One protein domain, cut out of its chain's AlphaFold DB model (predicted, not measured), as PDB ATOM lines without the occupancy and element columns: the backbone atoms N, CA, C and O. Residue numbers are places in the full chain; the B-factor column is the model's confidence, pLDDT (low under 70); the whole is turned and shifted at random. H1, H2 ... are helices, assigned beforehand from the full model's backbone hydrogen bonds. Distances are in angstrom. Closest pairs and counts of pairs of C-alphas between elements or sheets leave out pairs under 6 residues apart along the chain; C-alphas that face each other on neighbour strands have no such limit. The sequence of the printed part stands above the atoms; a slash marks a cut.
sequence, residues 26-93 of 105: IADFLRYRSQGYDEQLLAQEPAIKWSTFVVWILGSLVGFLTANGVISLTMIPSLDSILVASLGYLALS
ATOM      1  N   ILE A  26     175.213 181.027 157.080       78.62
ATOM      2  CA  ILE A  26     175.197 179.558 157.067       78.62
ATOM      3  C   ILE A  26     174.234 179.022 158.133       78.62
ATOM      4  O   ILE A  26     173.441 178.130 157.845       78.62
ATOM      5  N   ALA A  27     174.271 179.566 159.350       77.75
ATOM      6  CA  ALA A  27     173.397 179.148 160.442       77.75
ATOM      7  C   ALA A  27     171.915 179.448 160.157       77.75
ATOM      8  O   ALA A  27     171.048 178.627 160.462       77.75
ATOM      9  N   ASP A  28     171.625 180.594 159.545       75.56
ATOM     10  CA  ASP A  28     170.285 180.967 159.097       75.56
ATOM     11  C   ASP A  28     169.794 180.026 157.997       75.56
ATOM     12  O   ASP A  28     168.712 179.446 158.116       75.56
ATOM     13  N   PHE A  29     170.635 179.754 156.996       71.94
ATOM     14  CA  PHE A  29     170.326 178.810 155.926       71.94
ATOM     15  C   PHE A  29     170.063 177.393 156.457       71.94
ATOM     16  O   PHE A  29     169.051 176.778 156.121       71.94
ATOM     17  N   LEU A  30     170.938 176.873 157.322       71.06
ATOM     18  CA  LEU A  30     170.798 175.536 157.903       71.06
ATOM     19  C   LEU A  30     169.564 175.396 158.795       71.06
ATOM     20  O   LEU A  30     169.114 174.278 159.012       71.06
ATOM     21  N   ARG A  31     169.022 176.492 159.334       65.38
ATOM     22  CA  ARG A  31     167.871 176.433 160.236       65.38
ATOM     23  C   ARG A  31     166.542 176.705 159.550       65.38
ATOM     24  O   ARG A  31     165.578 175.992 159.810       65.38
ATOM     25  N   TYR A  32     166.486 177.734 158.713       63.03
ATOM     26  CA  TYR A  32     165.257 178.172 158.053       63.03
ATOM     27  C   TYR A  32     165.075 177.539 156.676       63.03
ATOM     28  O   TYR A  32     163.953 177.278 156.260       63.03
ATOM     29  N   ARG A  33     166.171 177.248 155.969       62.97
ATOM     30  CA  ARG A  33     166.136 176.739 154.592       62.97
ATOM     31  C   ARG A  33     166.323 175.228 154.480       62.97
ATOM     32  O   ARG A  33     166.064 174.681 153.413       62.97
ATOM     33  N   SER A  34     166.702 174.535 155.559       58.62
ATOM     34  CA  SER A  34     166.882 173.074 155.532       58.62
ATOM     35  C   SER A  34     165.585 172.265 155.675       58.62
ATOM     36  O   SER A  34     165.630 171.054 155.481       58.62
ATOM     37  N   GLN A  35     164.460 172.875 156.075       54.84
ATOM     38  CA  GLN A  35     163.227 172.146 156.432       54.84
ATOM     39  C   GLN A  35     162.058 172.301 155.448       54.84
ATOM     40  O   GLN A  35     160.970 171.801 155.716       54.84
ATOM     41  N   GLY A  36     162.287 172.896 154.279       52.53
ATOM     42  CA  GLY A  36     161.256 173.062 153.255       52.53
ATOM     43  C   GLY A  36     160.858 174.521 153.095       52.53
ATOM     44  O   GLY A  36     160.738 175.272 154.057       52.53
ATOM     45  N   TYR A  37     160.740 174.921 151.838       51.47
ATOM     46  CA  TYR A  37     160.529 176.288 151.390       51.47
ATOM     47  C   TYR A  37     159.098 176.733 151.734       51.47
ATOM     48  O   TYR A  37     158.174 176.473 150.971       51.47
ATOM     49  N   ASP A  38     158.897 177.351 152.898       53.66
ATOM     50  CA  ASP A  38     157.616 177.973 153.246       53.66
ATOM     51  C   ASP A  38     157.672 179.464 152.877       53.66
ATOM     52  O   ASP A  38     158.108 180.315 153.659       53.66
ATOM     53  N   GLU A  39     157.306 179.780 151.628       54.50
ATOM     54  CA  GLU A  39     157.320 181.149 151.078       54.50
ATOM     55  C   GLU A  39     156.507 182.139 151.927       54.50
ATOM     56  O   GLU A  39     156.798 183.336 151.941       54.50
ATOM     57  N   GLN A  40     155.521 181.645 152.681       51.84
ATOM     58  CA  GLN A  40     154.651 182.466 153.518       51.84
ATOM     59  C   GLN A  40     155.350 182.967 154.789       51.84
ATOM     60  O   GLN A  40     155.018 184.050 155.275       51.84
ATOM     61  N   LEU A  41     156.353 182.239 155.299       53.22
ATOM     62  CA  LEU A  41     157.152 182.676 156.447       53.22
ATOM     63  C   LEU A  41     158.171 183.755 156.050       53.22
ATOM     64  O   LEU A  41     158.375 184.702 156.806       53.22
ATOM     65  N   LEU A  42     158.759 183.662 154.848       54.16
ATOM     66  CA  LEU A  42     159.688 184.679 154.326       54.16
ATOM     67  C   LEU A  42     159.017 186.049 154.155       54.16
ATOM     68  O   LEU A  42     159.665 187.072 154.353       54.16
ATOM     69  N   ALA A  43     157.730 186.071 153.798       53.62
ATOM     70  CA  ALA A  43     156.975 187.309 153.614       53.62
ATOM     71  C   ALA A  43     156.662 188.038 154.937       53.62
ATOM     72  O   ALA A  43     156.386 189.236 154.919       53.62
ATOM     73  N   GLN A  44     156.697 187.329 156.071       53.81
ATOM     74  CA  GLN A  44     156.426 187.889 157.401       53.81
ATOM     75  C   GLN A  44     157.684 188.079 158.254       53.81
ATOM     76  O   GLN A  44     157.619 188.736 159.296       53.81
ATOM     77  N   GLU A  45     158.832 187.529 157.848       58.00
ATOM     78  CA  GLU A  45     160.067 187.745 158.588       58.00
ATOM     79  C   GLU A  45     160.583 189.181 158.401       58.00
ATOM     80  O   GLU A  45     160.692 189.674 157.276       58.00
ATOM     81  N   PRO A  46     160.950 189.871 159.497       57.59
ATOM     82  CA  PRO A  46     161.550 191.190 159.408       57.59
ATOM     83  C   PRO A  46     162.824 191.131 158.566       57.59
ATOM     84  O   PRO A  46     163.757 190.396 158.898       57.59
ATOM     85  N   ALA A  47     162.898 191.968 157.528       58.59
ATOM     86  CA  ALA A  47     164.082 192.096 156.675       58.59
ATOM     87  C   ALA A  47     165.364 192.430 157.468       58.59
ATOM     88  O   ALA A  47     166.474 192.175 157.007       58.59
ATOM     89  N   ILE A  48     165.214 192.986 158.677       58.53
ATOM     90  CA  ILE A  48     166.303 193.316 159.594       58.53
ATOM     91  C   ILE A  48     166.053 192.611 160.929       58.53
ATOM     92  O   ILE A  48     165.296 193.080 161.779       58.53
ATOM     93  N   LYS A  49     166.729 191.478 161.137       69.12
ATOM     94  CA  LYS A  49     166.780 190.802 162.437       69.12
ATOM     95  C   LYS A  49     167.855 191.490 163.287       69.12
ATOM     96  O   LYS A  49     169.044 191.240 163.106       69.12
ATOM     97  N   TRP A  50     167.464 192.354 164.227       74.62
ATOM     98  CA  TRP A  50     168.403 192.999 165.167       74.62
ATOM     99  C   TRP A  50     169.271 191.990 165.938       74.62
ATOM    100  O   TRP A  50     170.410 192.290 166.291       74.62
ATOM    101  N   SER A  51     168.774 190.765 166.132       71.44
ATOM    102  CA  SER A  51     169.541 189.644 166.684       71.44
ATOM    103  C   SER A  51     170.803 189.322 165.878       71.44
ATOM    104  O   SER A  51     171.835 189.032 166.475       71.44
ATOM    105  N   THR A  52     170.767 189.435 164.547       78.50
ATOM    106  CA  THR A  52     171.922 189.213 163.663       78.50
ATOM    107  C   THR A  52     173.051 190.196 163.958       78.50
ATOM    108  O   THR A  52     174.208 189.792 164.028       78.50
ATOM    109  N   PHE A  53     172.727 191.465 164.219       81.88
ATOM    110  CA  PHE A  53     173.723 192.470 164.597       81.88
ATOM    111  C   PHE A  53     174.361 192.163 165.951       81.88
ATOM    112  O   PHE A  53     175.578 192.259 166.087       81.88
ATOM    113  N   VAL A  54     173.564 191.743 166.937       82.12
ATOM    114  CA  VAL A  54     174.076 191.373 168.266       82.12
ATOM    115  C   VAL A  54     175.024 190.178 168.166       82.12
ATOM    116  O   VAL A  54     176.120 190.209 168.719       82.12
ATOM    117  N   VAL A  55     174.638 189.143 167.418       80.69
ATOM    118  CA  VAL A  55     175.470 187.950 167.220       80.69
ATOM    119  C   VAL A  55     176.740 188.277 166.431       80.69
ATOM    120  O   VAL A  55     177.808 187.770 166.767       80.69
ATOM    121  N   TRP A  56     176.657 189.155 165.431       86.56
ATOM    122  CA  TRP A  56     177.822 189.618 164.678       86.56
ATOM    123  C   TRP A  56     178.817 190.385 165.561       86.56
ATOM    124  O   TRP A  56     180.018 190.103 165.505       86.56
ATOM    125  N   ILE A  57     178.333 191.298 166.414       86.25
ATOM    126  CA  ILE A  57     179.173 192.028 167.378       86.25
ATOM    127  C   ILE A  57     179.833 191.045 168.343       86.25
ATOM    128  O   ILE A  57     181.039 191.125 168.553       86.25
ATOM    129  N   LEU A  58     179.076 190.096 168.899       82.75
ATOM    130  CA  LEU A  58     179.612 189.097 169.825       82.75
ATOM    131  C   LEU A  58     180.656 188.191 169.159       82.75
ATOM    132  O   LEU A  58     181.723 187.983 169.729       82.75
ATOM    133  N   GLY A  59     180.396 187.698 167.945       80.69
ATOM    134  CA  GLY A  59     181.352 186.881 167.192       80.69
ATOM    135  C   GLY A  59     182.634 187.644 166.860       80.69
ATOM    136  O   GLY A  59     183.733 187.128 167.059       80.69
ATOM    137  N   SER A  60     182.504 188.902 166.434       84.94
ATOM    138  CA  SER A  60     183.649 189.778 166.153       84.94
ATOM    139  C   SER A  60     184.443 190.103 167.421       84.94
ATOM    140  O   SER A  60     185.670 190.075 167.396       84.94
ATOM    141  N   LEU A  61     183.759 190.362 168.541       84.69
ATOM    142  CA  LEU A  61     184.384 190.641 169.834       84.69
ATOM    143  C   LEU A  61     185.157 189.428 170.354       84.69
ATOM    144  O   LEU A  61     186.293 189.580 170.792       84.69
ATOM    145  N   VAL A  62     184.581 188.225 170.272       81.31
ATOM    146  CA  VAL A  62     185.281 187.003 170.687       81.31
ATOM    147  C   VAL A  62     186.477 186.728 169.780       81.31
ATOM    148  O   VAL A  62     187.563 186.486 170.292       81.31
ATOM    149  N   GLY A  63     186.333 186.875 168.459       80.25
ATOM    150  CA  GLY A  63     187.466 186.777 167.535       80.25
ATOM    151  C   GLY A  63     188.581 187.777 167.838       80.25
ATOM    152  O   GLY A  63     189.760 187.434 167.792       80.25
ATOM    153  N   PHE A  64     188.223 189.007 168.208       82.38
ATOM    154  CA  PHE A  64     189.188 190.028 168.603       82.38
ATOM    155  C   PHE A  64     189.882 189.685 169.927       82.38
ATOM    156  O   PHE A  64     191.099 189.824 170.038       82.38
ATOM    157  N   LEU A  65     189.143 189.189 170.923       81.31
ATOM    158  CA  LEU A  65     189.710 188.726 172.194       81.31
ATOM    159  C   LEU A  65     190.662 187.540 171.990       81.31
ATOM    160  O   LEU A  65     191.724 187.508 172.615       81.31
ATOM    161  N   THR A  66     190.340 186.620 171.075       79.94
ATOM    162  CA  THR A  66     191.250 185.537 170.686       79.94
ATOM    163  C   THR A  66     192.500 186.074 169.990       79.94
ATOM    164  O   THR A  66     193.608 185.659 170.317       79.94
ATOM    165  N   ALA A  67     192.364 187.036 169.071       77.75
ATOM    166  CA  ALA A  67     193.510 187.641 168.387       77.75
ATOM    167  C   ALA A  67     194.487 188.342 169.344       77.75
ATOM    168  O   ALA A  67     195.687 188.363 169.087       77.75
ATOM    169  N   ASN A  68     193.981 188.882 170.455       79.25
ATOM    170  CA  ASN A  68     194.793 189.498 171.506       79.25
ATOM    171  C   ASN A  68     195.303 188.489 172.555       79.25
ATOM    172  O   ASN A  68     195.926 188.892 173.533       79.25
ATOM    173  N   GLY A  69     195.033 187.189 172.386       74.62
ATOM    174  CA  GLY A  69     195.496 186.135 173.293       74.62
ATOM    175  C   GLY A  69     194.785 186.095 174.649       74.62
ATOM    176  O   GLY A  69     195.243 185.402 175.552       74.62
ATOM    177  N   VAL A  70     193.665 186.810 174.808       76.31
ATOM    178  CA  VAL A  70     192.872 186.813 176.050       76.31
ATOM    179  C   VAL A  70     192.135 185.480 176.227       76.31
ATOM    180  O   VAL A  70     191.923 185.022 177.347       76.31
ATOM    181  N   ILE A  71     191.749 184.851 175.114       69.88
ATOM    182  CA  ILE A  71     191.028 183.576 175.055       69.88
ATOM    183  C   ILE A  71     191.692 182.707 173.976       69.88
ATOM    184  O   ILE A  71     192.082 183.216 172.931       69.88
ATOM    185  N   SER A  72     191.836 181.399 174.196       62.19
ATOM    186  CA  SER A  72     192.258 180.453 173.148       62.19
ATOM    187  C   SER A  72     191.225 179.351 172.980       62.19
ATOM    188  O   SER A  72     191.054 178.532 173.880       62.19
ATOM    189  N   LEU A  73     190.549 179.333 171.827       65.12
ATOM    190  CA  LEU A  73     189.708 178.212 171.400       65.12
ATOM    191  C   LEU A  73     190.450 177.347 170.375       65.12
ATOM    192  O   LEU A  73     190.771 176.202 170.678       65.12
ATOM    193  N   THR A  74     190.758 177.884 169.187       68.81
ATOM    194  CA  THR A  74     191.395 177.106 168.098       68.81
ATOM    195  C   THR A  74     192.756 177.635 167.642       68.81
ATOM    196  O   THR A  74     193.337 177.092 166.706       68.81
ATOM    197  N   MET A  75     193.280 178.685 168.290       70.88
ATOM    198  CA  MET A  75     194.466 179.464 167.875       70.88
ATOM    199  C   MET A  75     194.311 180.236 166.550       70.88
ATOM    200  O   MET A  75     195.232 180.948 166.152       70.88
ATOM    201  N   ILE A  76     193.149 180.162 165.888       79.62
ATOM    202  CA  ILE A  76     192.842 180.909 164.661       79.62
ATOM    203  C   ILE A  76     191.683 181.879 164.954       79.62
ATOM    204  O   ILE A  76     190.523 181.463 164.968       79.62
ATOM    205  N   PRO A  77     191.952 183.186 165.136       76.12
ATOM    206  CA  PRO A  77     190.935 184.167 165.535       76.12
ATOM    207  C   PRO A  77     189.707 184.237 164.616       76.12
ATOM    208  O   PRO A  77     188.577 184.365 165.085       76.12
ATOM    209  N   SER A  78     189.917 184.109 163.304       74.50
ATOM    210  CA  SER A  78     188.845 184.097 162.299       74.50
ATOM    211  C   SER A  78     187.954 182.851 162.376       74.50
ATOM    212  O   SER A  78     186.778 182.909 162.022       74.50
ATOM    213  N   LEU A  79     188.503 181.716 162.823       77.56
ATOM    214  CA  LEU A  79     187.743 180.479 163.001       77.56
ATOM    215  C   LEU A  79     186.919 180.539 164.292       77.56
ATOM    216  O   LEU A  79     185.760 180.132 164.321       77.56
ATOM    217  N   ASP A  80     187.482 181.124 165.342       78.44
ATOM    218  CA  ASP A  80     186.765 181.318 166.599       78.44
ATOM    219  C   ASP A  80     185.595 182.297 166.428       78.44
ATOM    220  O   ASP A  80     184.494 182.041 166.918       78.44
ATOM    221  N   SER A  81     185.786 183.370 165.650       75.69
ATOM    222  CA  SER A  81     184.732 184.353 165.377       75.69
ATOM    223  C   SER A  81     183.556 183.759 164.594       75.69
ATOM    224  O   SER A  81     182.398 183.985 164.960       75.69
ATOM    225  N   ILE A  82     183.824 182.947 163.559       79.81
ATOM    226  CA  ILE A  82     182.766 182.304 162.767       79.81
ATOM    227  C   ILE A  82     182.020 181.239 163.573       79.81
ATOM    228  O   ILE A  82     180.795 181.149 163.470       79.81
ATOM    229  N   LEU A  83     182.724 180.464 164.407       81.06
ATOM    230  CA  LEU A  83     182.118 179.433 165.251       81.06
ATOM    231  C   LEU A  83     181.196 180.054 166.297       81.06
ATOM    232  O   LEU A  83     180.049 179.633 166.428       81.06
ATOM    233  N   VAL A  84     181.660 181.090 166.995       80.25
ATOM    234  CA  VAL A  84     180.873 181.789 168.019       80.25
ATOM    235  C   VAL A  84     179.652 182.460 167.407       80.25
ATOM    236  O   VAL A  84     178.564 182.363 167.969       80.25
ATOM    237  N   ALA A  85     179.792 183.093 166.240       76.31
ATOM    238  CA  ALA A  85     178.661 183.698 165.547       76.31
ATOM    239  C   ALA A  85     177.637 182.642 165.099       76.31
ATOM    240  O   ALA A  85     176.437 182.807 165.312       76.31
ATOM    241  N   SER A  86     178.103 181.519 164.545       74.00
ATOM    242  CA  SER A  86     177.232 180.424 164.102       74.00
ATOM    243  C   SER A  86     176.485 179.793 165.282       74.00
ATOM    244  O   SER A  86     175.260 179.667 165.259       74.00
ATOM    245  N   LEU A  87     177.205 179.443 166.352       78.31
ATOM    246  CA  LEU A  87     176.629 178.851 167.561       78.31
ATOM    247  C   LEU A  87     175.728 179.839 168.304       78.31
ATOM    248  O   LEU A  87     174.652 179.460 168.758       78.31
ATOM    249  N   GLY A  88     176.126 181.108 168.384       75.69
ATOM    250  CA  GLY A  88     175.338 182.183 168.978       75.69
ATOM    251  C   GLY A  88     174.020 182.392 168.242       75.69
ATOM    252  O   GLY A  88     172.970 182.443 168.877       75.69
ATOM    253  N   TYR A  89     174.043 182.417 166.905       71.12
ATOM    254  CA  TYR A  89     172.823 182.515 166.106       71.12
ATOM    255  C   TYR A  89     171.912 181.305 166.315       71.12
ATOM    256  O   TYR A  89     170.703 181.464 166.487       71.12
ATOM    257  N   LEU A  90     172.473 180.094 166.373       70.12
ATOM    258  CA  LEU A  90     171.717 178.871 166.653       70.12
ATOM    259  C   LEU A  90     171.152 178.824 168.084       70.12
ATOM    260  O   LEU A  90     170.068 178.287 168.296       70.12
ATOM    261  N   ALA A  91     171.844 179.382 169.073       71.81
ATOM    262  CA  ALA A  91     171.347 179.443 170.444       71.81
ATOM    263  C   ALA A  91     170.227 180.487 170.599       71.81
ATOM    264  O   ALA A  91     169.230 180.234 171.278       71.81
ATOM    265  N   LEU A  92     170.380 181.651 169.957       67.19
ATOM    266  CA  LEU A  92     169.440 182.767 170.064       67.19
ATOM    267  C   LEU A  92     168.187 182.565 169.208       67.19
ATOM    268  O   LEU A  92     167.086 182.931 169.624       67.19
ATOM    269  N   SER A  93     168.328 181.945 168.034       62.81
ATOM    270  CA  SER A  93     167.176 181.457 167.285       62.81
ATOM    271  C   SER A  93     166.579 180.292 168.072       62.81
ATOM    272  O   SER A  93     167.079 179.173 168.072       62.81
TER     273      SER A  93
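What this domain is: This is residues 26 to 93 of the 105 residues of the protein "Permease" of Aeromonas diversa CDC 2478-85 (UniProt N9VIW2). A long helical hairpin, H3 and H4, has short H1 packed on residues 86 to 90 of H4, and an open loop holding tiny H2 reaches beyond, residues 33 to 40 and 43 to 50 sticking out. The printed part has 68 residues with four named helices, in the order H1, H2, H3, H4, which hold 46 of them, and no named strand; its class is all helix. The whole is loose, radius of gyration of the C-alphas 14.3 A, spanning 46 by 21 by 15 A.

How they stand to each other: H3, residues 50 to 67, and H4, residues 77 to 92, form a hairpin and touch at a shallow tilt of 32 degrees, opposite ways; their closest C-alphas, Gly 63 and Ser 81, are 4.2 A apart. H1, residues 26 to 33, touches residues 86 to 90 of H4 alone; the closest C-alphas, Ala 27 and Ser 86, are 5.5 A apart. H2, residues 39 to 42, touches no helix. In H1, H3 and H4 every O i to N i+4 pair is within hydrogen-bond range.

Where its parts are: H3 measures 25.9 A, H4 22.0 A between end C-alphas. C-alpha 26 is at (175.197, 179.558, 157.067), C-alpha 92 at (169.440, 182.767, 170.064).

The domain as a whole: The printed part has no cut. Residues 31 to 49, 71 to 74 and 92 to 93 have pLDDT under 70.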